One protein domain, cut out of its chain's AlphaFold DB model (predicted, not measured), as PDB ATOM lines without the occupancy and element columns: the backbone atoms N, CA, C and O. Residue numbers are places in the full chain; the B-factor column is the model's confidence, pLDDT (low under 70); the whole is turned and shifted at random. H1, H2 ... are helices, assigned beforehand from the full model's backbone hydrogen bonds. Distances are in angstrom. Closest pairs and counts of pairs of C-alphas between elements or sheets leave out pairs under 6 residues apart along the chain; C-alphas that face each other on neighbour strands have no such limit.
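This is residues 4 to 47 of the 192 residues of an uncharacterized protein of Gammaproteobacteria bacterium RBG_16_66_13 (UniProt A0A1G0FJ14). A long helix, H1, and a short helix, H2, follow one another end to end along a rod, with a looped link between them and no contact between the helices. H1 makes most of the length, and residues 4 to 24 of H1 and 41 to 47 stand free at the two ends. The printed part has 44 residues with two named helices, H1 then H2, and no named strand; its class is all helix. It is extended, with a radius of gyration of the C-alphas of 16.9 A and spans of 57 by 13 by 9 A.

H1, residues 4 to 27, and H2, residues 37 to 45, are apart, with no C-alpha of the one within 8 A of the other. A short link of 9 residues joins them. In H1 every O i to N i+4 pair is within hydrogen-bond range; in H2 3 of 5 are.

H1 begins at C-alpha 4 (104.759, 180.053, 145.833) and ends at C-alpha 27 (99.282, 146.259, 145.192), 34.2 A away. H2 measures 11.7 A and ends at C-alpha 45 (104.014, 126.524, 154.417).

The C-alphas farthest apart, of Leu 4 and Leu 47, are 56.8 A apart. The printed part has no cut. Mean pLDDT of the printed part is 75.1; residues 26 to 47 are under 70.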
ATOM      1  N   LEU A   4     105.365 180.911 144.814       91.00
ATOM      2  CA  LEU A   4     104.759 180.053 145.833       91.00
ATOM      3  C   LEU A   4     103.731 179.089 145.230       91.00
ATOM      4  O   LEU A   4     103.822 177.892 145.464       91.00
ATOM      5  N   ALA A   5     102.821 179.576 144.378       92.31
ATOM      6  CA  ALA A   5     101.820 178.719 143.741       92.31
ATOM      7  C   ALA A   5     102.462 177.630 142.863       92.31
ATOM      8  O   ALA A   5     102.034 176.484 142.896       92.31
ATOM      9  N   ARG A   6     103.527 177.965 142.119       92.75
ATOM     10  CA  ARG A   6     104.279 176.990 141.308       92.75
ATOM     11  C   ARG A   6     104.984 175.944 142.175       92.75
ATOM     12  O   ARG A   6     104.898 174.759 141.867       92.75
ATOM     13  N   GLY A   7     105.638 176.374 143.255       95.19
ATOM     14  CA  GLY A   7     106.304 175.474 144.200       95.19
ATOM     15  C   GLY A   7     105.327 174.508 144.871       95.19
ATOM     16  O   GLY A   7     105.576 173.305 144.898       95.19
ATOM     17  N   THR A   8     104.173 175.007 145.325       95.25
ATOM     18  CA  THR A   8     103.118 174.174 145.918       95.25
ATOM     19  C   THR A   8     102.577 173.154 144.918       95.25
ATOM     20  O   THR A   8     102.438 171.986 145.266       95.25
ATOM     21  N   THR A   9     102.321 173.550 143.667       96.31
ATOM     22  CA  THR A   9     101.850 172.612 142.636       96.31
ATOM     23  C   THR A   9     102.862 171.496 142.373       96.31
ATOM     24  O   THR A   9     102.469 170.334 142.324       96.31
ATOM     25  N   ILE A  10     104.157 171.813 142.262       96.50
ATOM     26  CA  ILE A  10     105.207 170.804 142.047       96.50
ATOM     27  C   ILE A  10     105.282 169.831 143.230       96.50
ATOM     28  O   ILE A  10     105.327 168.622 143.016       96.50
ATOM     29  N   LEU A  11     105.248 170.340 144.466       96.44
ATOM     30  CA  LEU A  11     105.291 169.504 145.665       96.44
ATOM     31  C   LEU A  11     104.095 168.547 145.731       96.44
ATOM     32  O   LEU A  11     104.277 167.358 145.973       96.44
ATOM     33  N   VAL A  12     102.882 169.046 145.478       97.12
ATOM     34  CA  VAL A  12     101.666 168.218 145.484       97.12
ATOM     35  C   VAL A  12     101.748 167.136 144.412       97.12
ATOM     36  O   VAL A  12     101.468 165.976 144.704       97.12
ATOM     37  N   VAL A  13     102.187 167.476 143.197       97.38
ATOM     38  CA  VAL A  13     102.373 166.492 142.120       97.38
ATOM     39  C   VAL A  13     103.413 165.439 142.507       97.38
ATOM     40  O   VAL A  13     103.165 164.255 142.299       97.38
ATOM     41  N   ALA A  14     104.536 165.832 143.112       97.19
ATOM     42  CA  ALA A  14     105.574 164.900 143.552       97.19
ATOM     43  C   ALA A  14     105.077 163.950 144.655       97.19
ATOM     44  O   ALA A  14     105.319 162.746 144.586       97.19
ATOM     45  N   VAL A  15     104.341 164.467 145.645       97.25
ATOM     46  CA  VAL A  15     103.752 163.652 146.718       97.25
ATOM     47  C   VAL A  15     102.710 162.692 146.155       97.25
ATOM     48  O   VAL A  15     102.751 161.506 146.466       97.25
ATOM     49  N   VAL A  16     101.814 163.162 145.283       96.81
ATOM     50  CA  VAL A  16     100.817 162.300 144.630       96.81
ATOM     51  C   VAL A  16     101.499 161.233 143.776       96.81
ATOM     52  O   VAL A  16     101.116 160.071 143.854       96.81
ATOM     53  N   ALA A  17     102.541 161.582 143.018       95.94
ATOM     54  CA  ALA A  17     103.312 160.618 142.239       95.94
ATOM     55  C   ALA A  17     103.971 159.555 143.132       95.94
ATOM     56  O   ALA A  17     103.900 158.371 142.814       95.94
ATOM     57  N   LEU A  18     104.545 159.949 144.272       94.94
ATOM     58  CA  LEU A  18     105.153 159.024 145.231       94.94
ATOM     59  C   LEU A  18     104.112 158.118 145.907       94.94
ATOM     60  O   LEU A  18     104.352 156.923 146.065       94.94
ATOM     61  N   LEU A  19     102.942 158.656 146.260       93.19
ATOM     62  CA  LEU A  19     101.836 157.875 146.820       93.19
ATOM     63  C   LEU A  19     101.260 156.893 145.798       93.19
ATOM     64  O   LEU A  19     101.022 155.739 146.140       93.19
ATOM     65  N   MET A  20     101.094 157.314 144.541       90.00
ATOM     66  CA  MET A  20     100.661 156.444 143.446       90.00
ATOM     67  C   MET A  20     101.694 155.353 143.151       90.00
ATOM     68  O   MET A  20     101.328 154.193 142.994       90.00
ATOM     69  N   PHE A  21     102.983 155.698 143.127       87.25
ATOM     70  CA  PHE A  21     104.078 154.744 142.956       87.25
ATOM     71  C   PHE A  21     104.102 153.708 144.084       87.25
ATOM     72  O   PHE A  21     104.129 152.508 143.818       87.25
ATOM     73  N   ARG A  22     103.995 154.161 145.341       84.94
ATOM     74  CA  ARG A  22     103.870 153.279 146.505       84.94
ATOM     75  C   ARG A  22     102.641 152.386 146.382       84.94
ATOM     76  O   ARG A  22     102.770 151.184 146.556       84.94
ATOM     77  N   PHE A  23     101.476 152.948 146.060       82.94
ATOM     78  CA  PHE A  23     100.243 152.183 145.894       82.94
ATOM     79  C   PHE A  23     100.436 151.075 144.855       82.94
ATOM     80  O   PHE A  23     100.292 149.908 145.194       82.94
ATOM     81  N   VAL A  24     100.892 151.400 143.642       81.12
ATOM     82  CA  VAL A  24     101.122 150.412 142.573       81.12
ATOM     83  C   VAL A  24     102.101 149.309 142.993       81.12
ATOM     84  O   VAL A  24     101.824 148.139 142.739       81.12
ATOM     85  N   ILE A  25     103.205 149.653 143.664       73.31
ATOM     86  CA  ILE A  25     104.196 148.668 144.130       73.31
ATOM     87  C   ILE A  25     103.649 147.799 145.263       73.31
ATOM     88  O   ILE A  25     103.928 146.612 145.293       73.31
ATOM     89  N   THR A  26     102.849 148.358 146.172       68.12
ATOM     90  CA  THR A  26     102.245 147.589 147.277       68.12
ATOM     91  C   THR A  26     101.053 146.732 146.850       68.12
ATOM     92  O   THR A  26     100.713 145.791 147.551       68.12
ATOM     93  N   GLN A  27     100.392 147.056 145.731       64.44
ATOM     94  CA  GLN A  27      99.282 146.259 145.192       64.44
ATOM     95  C   GLN A  27      99.753 145.097 144.312       64.44
ATOM     96  O   GLN A  27      98.969 144.197 144.026       64.44
ATOM     97  N   ARG A  28     101.002 145.121 143.835       56.47
ATOM     98  CA  ARG A  28     101.580 144.000 143.100       56.47
ATOM     99  C   ARG A  28     102.461 143.202 144.038       56.47
ATOM    100  O   ARG A  28     103.425 143.729 144.584       56.47
ATOM    101  N   SER A  29     102.149 141.922 144.161       53.59
ATOM    102  CA  SER A  29     103.054 140.907 144.667       53.59
ATOM    103  C   SER A  29     104.260 140.839 143.732       53.59
ATOM    104  O   SER A  29     104.317 140.089 142.761       53.59
ATOM    105  N   ILE A  30     105.227 141.728 143.937       53.97
ATOM    106  CA  ILE A  30     106.523 141.564 143.303       53.97
ATOM    107  C   ILE A  30     107.151 140.391 144.054       53.97
ATOM    108  O   ILE A  30     107.766 140.583 145.101       53.97
ATOM    109  N   GLU A  31     106.932 139.175 143.545       49.38
ATOM    110  CA  GLU A  31     107.437 137.906 144.097       49.38
ATOM    111  C   GLU A  31     108.932 137.981 144.451       49.38
ATOM    112  O   GLU A  31     109.402 137.278 145.337       49.38
ATOM    113  N   SER A  32     109.679 138.893 143.818       48.44
ATOM    114  CA  SER A  32     111.104 139.096 144.054       48.44
ATOM    115  C   SER A  32     111.484 139.938 145.282       48.44
ATOM    116  O   SER A  32     112.676 140.012 145.569       48.44
ATOM    117  N   ILE A  33     110.552 140.593 145.995       51.06
ATOM    118  CA  ILE A  33     110.901 141.507 147.115       51.06
ATOM    119  C   ILE A  33     110.295 141.076 148.467       51.06
ATOM    120  O   ILE A  33     110.683 141.607 149.501       51.06
ATOM    121  N   GLY A  34     109.394 140.086 148.515       50.00
ATOM    122  CA  GLY A  34     108.971 139.462 149.785       50.00
ATOM    123  C   GLY A  34     108.308 140.401 150.810       50.00
ATOM    124  O   GLY A  34     108.333 140.118 152.003       50.00
ATOM    125  N   LEU A  35     107.726 141.522 150.368       49.41
ATOM    126  CA  LEU A  35     107.152 142.558 151.245       49.41
ATOM    127  C   LEU A  35     105.672 142.330 151.619       49.41
ATOM    128  O   LEU A  35     105.086 143.181 152.287       49.41
ATOM    129  N   ILE A  36     105.055 141.224 151.184       53.59
ATOM    130  CA  ILE A  36     103.659 140.875 151.489       53.59
ATOM    131  C   ILE A  36     103.617 139.471 152.113       53.59
ATOM    132  O   ILE A  36     103.896 138.476 151.449       53.59
ATOM    133  N   GLU A  37     103.248 139.410 153.393       52.19
ATOM    134  CA  GLU A  37     103.194 138.204 154.241       52.19
ATOM    135  C   GLU A  37     102.166 137.150 153.770       52.19
ATOM    136  O   GLU A  37     102.264 135.961 154.073       52.19
ATOM    137  N   SER A  38     101.159 137.545 152.985       56.03
ATOM    138  CA  SER A  38     100.160 136.599 152.464       56.03
ATOM    139  C   SER A  38     100.654 135.777 151.273       56.03
ATOM    140  O   SER A  38     100.229 134.637 151.119       56.03
ATOM    141  N   ASP A  39     101.552 136.317 150.446       56.84
ATOM    142  CA  ASP A  39     101.979 135.648 149.206       56.84
ATOM    143  C   ASP A  39     103.177 134.713 149.420       56.84
ATOM    144  O   ASP A  39     103.410 133.796 148.633       56.84
ATOM    145  N   ASN A  40     103.924 134.905 150.511       62.03
ATOM    146  CA  ASN A  40     105.005 134.010 150.923       62.03
ATOM    147  C   ASN A  40     104.555 132.954 151.946       62.03
ATOM    148  O   ASN A  40     105.163 131.896 152.015       62.03
ATOM    149  N   SER A  41     103.487 133.184 152.715       61.62
ATOM    150  CA  SER A  41     103.050 132.236 153.749       61.62
ATOM    151  C   SER A  41     102.626 130.885 153.179       61.62
ATOM    152  O   SER A  41     102.996 129.859 153.739       61.62
ATOM    153  N   VAL A  42     101.927 130.852 152.038       63.56
ATOM    154  CA  VAL A  42     101.559 129.590 151.370       63.56
ATOM    155  C   VAL A  42     102.789 128.891 150.788       63.56
ATOM    156  O   VAL A  42     102.902 127.675 150.911       63.56
ATOM    157  N   SER A  43     103.728 129.632 150.191       65.44
ATOM    158  CA  SER A  43     104.946 129.033 149.632       65.44
ATOM    159  C   SER A  43     105.878 128.510 150.727       65.44
ATOM    160  O   SER A  43     106.377 127.395 150.610       65.44
ATOM    161  N   TRP A  44     106.029 129.233 151.836       65.12
ATOM    162  CA  TRP A  44     106.787 128.795 153.009       65.12
ATOM    163  C   TRP A  44     106.107 127.624 153.720       65.12
ATOM    164  O   TRP A  44     106.782 126.674 154.095       65.12
ATOM    165  N   ALA A  45     104.777 127.640 153.852       64.75
ATOM    166  CA  ALA A  45     104.014 126.524 154.417       64.75
ATOM    167  C   ALA A  45     103.995 125.284 153.508       64.75
ATOM    168  O   ALA A  45     103.733 124.184 153.987       64.75
ATOM    169  N   SER A  46     104.251 125.452 152.206       66.75
ATOM    170  CA  SER A  46     104.394 124.345 151.254       66.75
ATOM    171  C   SER A  46     105.787 123.719 151.247       66.75
ATOM    172  O   SER A  46     105.957 122.646 150.668       66.75
ATOM    173  N   LEU A  47     106.778 124.362 151.879       67.06
ATOM    174  CA  LEU A  47     108.068 123.726 152.117       67.06
ATOM    175  C   LEU A  47     107.850 122.599 153.121       67.06
ATOM    176  O   LEU A  47     107.338 122.827 154.218       67.06
TER     177      LEU A  47